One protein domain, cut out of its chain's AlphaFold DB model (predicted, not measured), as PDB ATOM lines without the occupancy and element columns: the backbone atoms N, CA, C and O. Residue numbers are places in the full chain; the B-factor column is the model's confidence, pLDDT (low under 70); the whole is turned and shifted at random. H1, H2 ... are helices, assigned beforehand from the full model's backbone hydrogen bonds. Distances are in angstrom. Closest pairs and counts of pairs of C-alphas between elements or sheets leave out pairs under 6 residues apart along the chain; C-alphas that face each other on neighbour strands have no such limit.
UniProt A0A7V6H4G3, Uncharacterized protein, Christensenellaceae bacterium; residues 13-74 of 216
ATOM      1  N   PRO A  13     -48.873 -39.426   1.405       93.25
ATOM      2  CA  PRO A  13     -49.457 -40.550   0.682       93.25
ATOM      3  C   PRO A  13     -49.488 -41.789   1.587       93.25
ATOM      4  O   PRO A  13     -48.449 -42.366   1.895       93.25
ATOM      5  N   MET A  14     -50.678 -42.180   2.046       92.25
ATOM      6  CA  MET A  14     -50.830 -43.243   3.052       92.25
ATOM      7  C   MET A  14     -50.514 -44.645   2.519       92.25
ATOM      8  O   MET A  14     -50.047 -45.476   3.299       92.25
ATOM      9  N   ASP A  15     -50.711 -44.865   1.217       93.50
ATOM     10  CA  ASP A  15     -50.509 -46.153   0.538       93.50
ATOM     11  C   ASP A  15     -49.098 -46.309  -0.059       93.50
ATOM     12  O   ASP A  15     -48.793 -47.323  -0.682       93.50
ATOM     13  N   ALA A  16     -48.236 -45.297   0.091       94.62
ATOM     14  CA  ALA A  16     -46.862 -45.356  -0.396       94.62
ATOM     15  C   ALA A  16     -46.000 -46.285   0.471       94.62
ATOM     16  O   ALA A  16     -46.128 -46.311   1.697       94.62
ATOM     17  N   ASP A  17     -45.080 -47.003  -0.174       96.62
ATOM     18  CA  ASP A  17     -44.067 -47.802   0.511       96.62
ATOM     19  C   ASP A  17     -42.957 -46.933   1.140       96.62
ATOM     20  O   ASP A  17     -42.862 -45.721   0.922       96.62
ATOM     21  N   ILE A  18     -42.094 -47.567   1.941       96.31
ATOM     22  CA  ILE A  18     -41.009 -46.892   2.675       96.31
ATOM     23  C   ILE A  18     -40.046 -46.178   1.723       96.31
ATOM     24  O   ILE A  18     -39.686 -45.025   1.965       96.31
ATOM     25  N   ASN A  19     -39.656 -46.828   0.624       96.56
ATOM     26  CA  ASN A  19     -38.708 -46.272  -0.343       96.56
ATOM     27  C   ASN A  19     -39.262 -45.003  -0.998       96.56
ATOM     28  O   ASN A  19     -38.557 -43.999  -1.115       96.56
ATOM     29  N   THR A  20     -40.543 -45.016  -1.363       97.31
ATOM     30  CA  THR A  20     -41.238 -43.857  -1.923       97.31
ATOM     31  C   THR A  20     -41.323 -42.728  -0.901       97.31
ATOM     32  O   THR A  20     -41.027 -41.578  -1.231       97.31
ATOM     33  N   LEU A  21     -41.671 -43.029   0.353       97.81
ATOM     34  CA  LEU A  21     -41.737 -42.028   1.422       97.81
ATOM     35  C   LEU A  21     -40.368 -41.400   1.718       97.81
ATOM     36  O   LEU A  21     -40.284 -40.180   1.864       97.81
ATOM     37  N   LEU A  22     -39.296 -42.199   1.746       97.00
ATOM     38  CA  LEU A  22     -37.919 -41.723   1.908       97.00
ATOM     39  C   LEU A  22     -37.471 -40.852   0.729       97.00
ATOM     40  O   LEU A  22     -36.897 -39.781   0.937       97.00
ATOM     41  N   MET A  23     -37.766 -41.268  -0.504       97.00
ATOM     42  CA  MET A  23     -37.480 -40.481  -1.704       97.00
ATOM     43  C   MET A  23     -38.181 -39.117  -1.647       97.00
ATOM     44  O   MET A  23     -37.538 -38.082  -1.832       97.00
ATOM     45  N   LEU A  24     -39.481 -39.105  -1.331       96.88
ATOM     46  CA  LEU A  24     -40.253 -37.871  -1.177       96.88
ATOM     47  C   LEU A  24     -39.659 -36.988  -0.076       96.88
ATOM     48  O   LEU A  24     -39.440 -35.801  -0.307       96.88
ATOM     49  N   ALA A  25     -39.326 -37.570   1.080       96.50
ATOM     50  CA  ALA A  25     -38.719 -36.853   2.196       96.50
ATOM     51  C   ALA A  25     -37.378 -36.209   1.812       96.50
ATOM     52  O   ALA A  25     -37.112 -35.078   2.206       96.50
ATOM     53  N   ASN A  26     -36.545 -36.885   1.019       93.81
ATOM     54  CA  ASN A  26     -35.252 -36.354   0.573       93.81
ATOM     55  C   ASN A  26     -35.379 -35.200  -0.429       93.81
ATOM     56  O   ASN A  26     -34.518 -34.325  -0.461       93.81
ATOM     57  N   SER A  27     -36.454 -35.177  -1.220       93.06
ATOM     58  CA  SER A  27     -36.752 -34.080  -2.153       93.06
ATOM     59  C   SER A  27     -37.513 -32.906  -1.519       93.06
ATOM     60  O   SER A  27     -37.703 -31.870  -2.157       93.06
ATOM     61  N   GLU A  28     -37.972 -33.053  -0.274       94.31
ATOM     62  CA  GLU A  28     -38.833 -32.076   0.380       94.31
ATOM     63  C   GLU A  28     -38.033 -30.957   1.064       94.31
ATOM     64  O   GLU A  28     -37.199 -31.193   1.937       94.31
ATOM     65  N   SER A  29     -38.357 -29.714   0.705       89.31
ATOM     66  CA  SER A  29     -37.777 -28.503   1.299       89.31
ATOM     67  C   SER A  29     -38.438 -28.075   2.613       89.31
ATOM     68  O   SER A  29     -37.812 -27.392   3.415       89.31
ATOM     69  N   ASP A  30     -39.713 -28.421   2.820       91.00
ATOM     70  CA  ASP A  30     -40.452 -28.111   4.045       91.00
ATOM     71  C   ASP A  30     -40.103 -29.133   5.143       91.00
ATOM     72  O   ASP A  30     -40.536 -30.288   5.058       91.00
ATOM     73  N   PRO A  31     -39.361 -28.745   6.198       92.56
ATOM     74  CA  PRO A  31     -38.913 -29.684   7.220       92.56
ATOM     75  C   PRO A  31     -40.071 -30.291   8.020       92.56
ATOM     76  O   PRO A  31     -39.962 -31.423   8.490       92.56
ATOM     77  N   VAL A  32     -41.202 -29.584   8.141       93.94
ATOM     78  CA  VAL A  32     -42.392 -30.085   8.840       93.94
ATOM     79  C   VAL A  32     -43.037 -31.201   8.026       93.94
ATOM     80  O   VAL A  32     -43.409 -32.243   8.569       93.94
ATOM     81  N   PHE A  33     -43.169 -31.009   6.712       94.94
ATOM     82  CA  PHE A  33     -43.726 -32.041   5.842       94.94
ATOM     83  C   PHE A  33     -42.759 -33.217   5.661       94.94
ATOM     84  O   PHE A  33     -43.189 -34.368   5.719       94.94
ATOM     85  N   ARG A  34     -41.452 -32.944   5.560       96.44
ATOM     86  CA  ARG A  34     -40.403 -33.970   5.567       96.44
ATOM     87  C   ARG A  34     -40.498 -34.857   6.808       96.44
ATOM     88  O   ARG A  34     -40.495 -36.076   6.675       96.44
ATOM     89  N   TYR A  35     -40.662 -34.271   7.994       97.56
ATOM     90  CA  TYR A  35     -40.856 -35.032   9.230       97.56
ATOM     91  C   TYR A  35     -42.088 -35.937   9.173       97.56
ATOM     92  O   TYR A  35     -41.996 -37.108   9.523       97.56
ATOM     93  N   LYS A  36     -43.224 -35.441   8.666       97.38
ATOM     94  CA  LYS A  36     -44.450 -36.246   8.522       97.38
ATOM     95  C   LYS A  36     -44.258 -37.460   7.606       97.38
ATOM     96  O   LYS A  36     -44.746 -38.537   7.935       97.38
ATOM     97  N   LEU A  37     -43.538 -37.301   6.492       98.25
ATOM     98  CA  LEU A  37     -43.195 -38.413   5.598       98.25
ATOM     99  C   LEU A  37     -42.326 -39.459   6.313       98.25
ATOM    100  O   LEU A  37     -42.604 -40.652   6.220       98.25
ATOM    101  N   LEU A  38     -41.321 -39.012   7.072       98.25
ATOM    102  CA  LEU A  38     -40.433 -39.900   7.830       98.25
ATOM    103  C   LEU A  38     -41.153 -40.622   8.975       98.25
ATOM    104  O   LEU A  38     -40.909 -41.804   9.192       98.25
ATOM    105  N   LEU A  39     -42.065 -39.946   9.681       98.00
ATOM    106  CA  LEU A  39     -42.898 -40.588  10.698       98.00
ATOM    107  C   LEU A  39     -43.775 -41.676  10.084       98.00
ATOM    108  O   LEU A  39     -43.811 -42.782  10.610       98.00
ATOM    109  N   ARG A  40     -44.402 -41.402   8.934       97.94
ATOM    110  CA  ARG A  40     -45.191 -42.418   8.235       97.94
ATOM    111  C   ARG A  40     -44.338 -43.617   7.821       97.94
ATOM    112  O   ARG A  40     -44.784 -44.744   7.992       97.94
ATOM    113  N   ALA A  41     -43.128 -43.386   7.309       98.00
ATOM    114  CA  ALA A  41     -42.211 -44.466   6.944       98.00
ATOM    115  C   ALA A  41     -41.822 -45.319   8.165       98.00
ATOM    116  O   ALA A  41     -41.846 -46.545   8.087       98.00
ATOM    117  N   ARG A  42     -41.558 -44.678   9.312       97.50
ATOM    118  CA  ARG A  42     -41.266 -45.356  10.585       97.50
ATOM    119  C   ARG A  42     -42.456 -46.175  11.085       97.50
ATOM    120  O   ARG A  42     -42.265 -47.258  11.616       97.50
ATOM    121  N   ASP A  43     -43.677 -45.676  10.922       97.31
ATOM    122  CA  ASP A  43     -44.879 -46.410  11.333       97.31
ATOM    123  C   ASP A  43     -45.106 -47.673  10.478       97.31
ATOM    124  O   ASP A  43     -45.747 -48.613  10.943       97.31
ATOM    125  N   ILE A  44     -44.593 -47.713   9.239       97.44
ATOM    126  CA  ILE A  44     -44.626 -48.910   8.380       97.44
ATOM    127  C   ILE A  44     -43.561 -49.924   8.819       97.44
ATOM    128  O   ILE A  44     -43.859 -51.112   8.905       97.44
ATOM    129  N   ASN A  45     -42.335 -49.471   9.096       96.81
ATOM    130  CA  ASN A  45     -41.265 -50.311   9.638       96.81
ATOM    131  C   ASN A  45     -40.477 -49.564  10.732       96.81
ATOM    132  O   ASN A  45     -39.628 -48.725  10.406       96.81
ATOM    133  N   PRO A  46     -40.720 -49.883  12.017       96.75
ATOM    134  CA  PRO A  46     -40.043 -49.243  13.144       96.75
ATOM    135  C   PRO A  46     -38.545 -49.545  13.261       96.75
ATOM    136  O   PRO A  46     -37.873 -48.858  14.019       96.75
ATOM    137  N   ASP A  47     -38.029 -50.541  12.537       97.44
ATOM    138  CA  ASP A  47     -36.622 -50.956  12.600       97.44
ATOM    139  C   ASP A  47     -35.839 -50.559  11.330       97.44
ATOM    140  O   ASP A  47     -34.708 -50.996  11.112       97.44
ATOM    141  N   ASP A  48     -36.416 -49.710  10.469       98.12
ATOM    142  CA  ASP A  48     -35.754 -49.259   9.244       98.12
ATOM    143  C   ASP A  48     -34.638 -48.237   9.532       98.12
ATOM    144  O   ASP A  48     -34.875 -47.066   9.854       98.12
ATOM    145  N   LEU A  49     -33.384 -48.675   9.383       98.19
ATOM    146  CA  LEU A  49     -32.207 -47.846   9.645       98.19
ATOM    147  C   LEU A  49     -32.170 -46.562   8.800       98.19
ATOM    148  O   LEU A  49     -31.747 -45.518   9.304       98.19
ATOM    149  N   ALA A  50     -32.597 -46.606   7.535       97.75
ATOM    150  CA  ALA A  50     -32.550 -45.439   6.658       97.75
ATOM    151  C   ALA A  50     -33.540 -44.361   7.121       97.75
ATOM    152  O   ALA A  50     -33.190 -43.175   7.160       97.75
ATOM    153  N   VAL A  51     -34.734 -44.764   7.565       98.25
ATOM    154  CA  VAL A  51     -35.705 -43.862   8.202       98.25
ATOM    155  C   VAL A  51     -35.130 -43.262   9.483       98.25
ATOM    156  O   VAL A  51     -35.180 -42.041   9.675       98.25
ATOM    157  N   HIS A  52     -34.529 -44.086  10.345       98.38
ATOM    158  CA  HIS A  52     -33.959 -43.611  11.604       98.38
ATOM    159  C   HIS A  52     -32.778 -42.651  11.407       98.38
ATOM    160  O   HIS A  52     -32.709 -41.633  12.108       98.38
ATOM    161  N   ARG A  53     -31.911 -42.904  10.420       98.19
ATOM    162  CA  ARG A  53     -30.827 -41.995  10.022       98.19
ATOM    163  C   ARG A  53     -31.372 -40.675   9.475       98.19
ATOM    164  O   ARG A  53     -30.882 -39.612   9.853       98.19
ATOM    165  N   ALA A  54     -32.402 -40.713   8.629       97.69
ATOM    166  CA  ALA A  54     -33.018 -39.502   8.091       97.69
ATOM    167  C   ALA A  54     -33.654 -38.638   9.195       97.69
ATOM    168  O   ALA A  54     -33.488 -37.418   9.191       97.69
ATOM    169  N   LEU A  55     -34.322 -39.260  10.172       97.94
ATOM    170  CA  LEU A  55     -34.849 -38.577  11.360       97.94
ATOM    171  C   LEU A  55     -33.729 -37.977  12.223       97.94
ATOM    172  O   LEU A  55     -33.852 -36.841  12.678       97.94
ATOM    173  N   LEU A  56     -32.626 -38.708  12.417       97.81
ATOM    174  CA  LEU A  56     -31.458 -38.225  13.159       97.81
ATOM    175  C   LEU A  56     -30.867 -36.960  12.525       97.81
ATOM    176  O   LEU A  56     -30.630 -35.980  13.231       97.81
ATOM    177  N   MET A  57     -30.664 -36.977  11.205       97.31
ATOM    178  CA  MET A  57     -30.102 -35.848  10.455       97.31
ATOM    179  C   MET A  57     -31.071 -34.668  10.349       97.31
ATOM    180  O   MET A  57     -30.636 -33.520  10.364       97.31
ATOM    181  N   LEU A  58     -32.385 -34.919  10.307       95.69
ATOM    182  CA  LEU A  58     -33.386 -33.850  10.362       95.69
ATOM    183  C   LEU A  58     -33.312 -33.070  11.685       95.69
ATOM    184  O   LEU A  58     -33.592 -31.868  11.713       95.69
ATOM    185  N   GLY A  59     -32.935 -33.739  12.780       94.31
ATOM    186  CA  GLY A  59     -32.842 -33.129  14.100       94.31
ATOM    187  C   GLY A  59     -34.176 -32.511  14.511       94.31
ATOM    188  O   GLY A  59     -35.193 -33.195  14.555       94.31
ATOM    189  N   ARG A  60     -34.175 -31.204  14.790       94.38
ATOM    190  CA  ARG A  60     -35.359 -30.454  15.245       94.38
ATOM    191  C   ARG A  60     -35.860 -29.448  14.213       94.38
ATOM    192  O   ARG A  60     -36.643 -28.562  14.545       94.38
ATOM    193  N   LEU A  61     -35.437 -29.576  12.956       91.81
ATOM    194  CA  LEU A  61     -35.818 -28.659  11.877       91.81
ATOM    195  C   LEU A  61     -37.336 -28.531  11.695       91.81
ATOM    196  O   LEU A  61     -37.827 -27.480  11.294       91.81
ATOM    197  N   TYR A  62     -38.089 -29.582  12.017       92.69
ATOM    198  CA  TYR A  62     -39.551 -29.595  11.943       92.69
ATOM    199  C   TYR A  62     -40.240 -28.727  13.011       92.69
ATOM    200  O   TYR A  62     -41.450 -28.538  12.953       92.69
ATOM    201  N   GLU A  63     -39.496 -28.216  13.993       93.06
ATOM    202  CA  GLU A  63     -40.004 -27.305  15.023       93.06
ATOM    203  C   GLU A  63     -39.837 -25.826  14.641       93.06
ATOM    204  O   GLU A  63     -40.256 -24.949  15.398       93.06
ATOM    205  N   ILE A  64     -39.193 -25.529  13.506       85.31
ATOM    206  CA  ILE A  64     -38.956 -24.153  13.064       85.31
ATOM    207  C   ILE A  64     -40.290 -23.464  12.778       85.31
ATOM    208  O   ILE A  64     -41.144 -23.981  12.053       85.31
ATOM    209  N   GLN A  65     -40.444 -22.257  13.317       79.62
ATOM    210  CA  GLN A  65     -41.586 -21.414  13.006       79.62
ATOM    211  C   GLN A  65     -41.355 -20.674  11.680       79.62
ATOM    212  O   GLN A  65     -40.222 -20.299  11.355       79.62
ATOM    213  N   PRO A  66     -42.418 -20.404  10.904       71.38
ATOM    214  CA  PRO A  66     -42.310 -19.533   9.743       71.38
ATOM    215  C   PRO A  66     -41.675 -18.191  10.139       71.38
ATOM    216  O   PRO A  66     -42.152 -17.528  11.056       71.38
ATOM    217  N   ASN A  67     -40.614 -17.792   9.434       72.19
ATOM    218  CA  ASN A  67     -39.858 -16.545   9.634       72.19
ATOM    219  C   ASN A  67     -38.974 -16.467  10.898       72.19
ATOM    220  O   ASN A  67     -38.397 -15.410  11.149       72.19
ATOM    221  N   SER A  68     -38.811 -17.550  11.669       77.19
ATOM    222  CA  SER A  68     -37.817 -17.595  12.752       77.19
ATOM    223  C   SER A  68     -36.452 -18.061  12.235       77.19
ATOM    224  O   SER A  68     -36.370 -19.110  11.595       77.19
ATOM    225  N   VAL A  69     -35.383 -17.324  12.548       74.75
ATOM    226  CA  VAL A  69     -33.995 -17.740  12.278       74.75
ATOM    227  C   VAL A  69     -33.417 -18.359  13.552       74.75
ATOM    228  O   VAL A  69     -32.724 -17.694  14.313       74.75
ATOM    229  N   ASP A  70     -33.745 -19.625  13.809       86.38
ATOM    230  CA  ASP A  70     -33.173 -20.397  14.919       86.38
ATOM    231  C   ASP A  70     -32.315 -21.547  14.378       86.38
ATOM    232  O   ASP A  70     -32.803 -22.637  14.062       86.38
ATOM    233  N   PHE A  71     -31.010 -21.295  14.261       88.56
ATOM    234  CA  PHE A  71     -30.059 -22.293  13.774       88.56
ATOM    235  C   PHE A  71     -29.863 -23.461  14.742       88.56
ATOM    236  O   PHE A  71     -29.440 -24.527  14.300       88.56
ATOM    237  N   SER A  72     -30.236 -23.325  16.023       88.75
ATOM    238  CA  SER A  72     -30.110 -24.411  17.006       88.75
ATOM    239  C   SER A  72     -30.949 -25.644  16.657       88.75
ATOM    240  O   SER A  72     -30.689 -26.736  17.163       88.75
ATOM    241  N   LYS A  73     -31.932 -25.487  15.760       91.44
ATOM    242  CA  LYS A  73     -32.779 -26.568  15.247       91.44
ATOM    243  C   LYS A  73     -32.108 -27.415  14.165       91.44
ATOM    244  O   LYS A  73     -32.536 -28.549  13.945       91.44
ATOM    245  N   ILE A  74     -31.084 -26.885  13.493       92.50
ATOM    246  CA  ILE A  74     -30.319 -27.602  12.467       92.50
ATOM    247  C   ILE A  74     -29.355 -28.556  13.173       92.50
ATOM    248  O   ILE A  74     -28.530 -28.119  13.972       92.50
TER     249      ILE A  74
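What this domain is: This is residues 13 to 74 of the 216 residues of an uncharacterized protein of Christensenellaceae bacterium (UniProt A0A7V6H4G3). Three helices stand side by side in a small up-and-down bundle, their centres making a triangle, with H2 paired to H1 and to H3 in two successive helical hairpins. A long stretch with no named element, residues 59 to 74, runs on past the end of the bundle where H3 ends and folds back in a wide loop, adding to the longest axis. The printed part has 62 residues with three named helices, in the order H1, H2, H3, and no named strand; the class is all helix. The whole is compact, with a radius of gyration of the C-alphas of 11.8 A, yet elongated in outline, spanning 34 by 20 by 16 A.

Where its parts are: The longest helix is H2, residues 31 to 44, which measures 20.1 A from first to last C-alpha. It begins at C-alpha 31 at (-38.913, -29.684, 7.220) and ends at C-alpha 44 at (-44.626, -48.910, 8.380). Before it comes H1, residues 18 to 27, 14.3 A long, with C-alpha 18 at (-41.009, -46.892, 2.675). After it comes H3, residues 49 to 58, 14.1 A long, ending at C-alpha 58 at (-33.386, -33.850, 10.362).

How they stand to each other: H2 touches both H1 and H3. H1 and H2 form a helical hairpin: they run opposite ways at a shallow tilt of 10 degrees, and their closest C-alphas, those of Ala 25 and Arg 34, are 4.7 A apart. H2 and H3 form a second helical hairpin, opposite ways at a shallow tilt of 21 degrees; their closest C-alphas, those of Leu 38 and Val 51, are 6.2 A apart. H1 and H3 are close but not clearly touching, with 1 pair of C-alphas within 8 A, those of Leu 22 and Val 51 at 7.0 A. These two run the same way at a shallow tilt of 24 degrees. In H1, H2 and H3 every O i to N i+4 pair is within hydrogen-bond range.

The domain as a whole: The two C-alphas farthest apart are those of Asp 15 and Val 69, at 34.9 A, while the first and last printed C-alphas, those of Pro 13 and Ile 74, are 25.9 A apart. The links from H1 to H2, of 3 residues, and from H2 to H3, of 4 residues, are tight. Residues 59 to 74 have C-alphas 8 to 20 A from the mean of all C-alphas. The printed part has no cut. The mean pLDDT of the printed part is 93.6, and no printed residue is under 70.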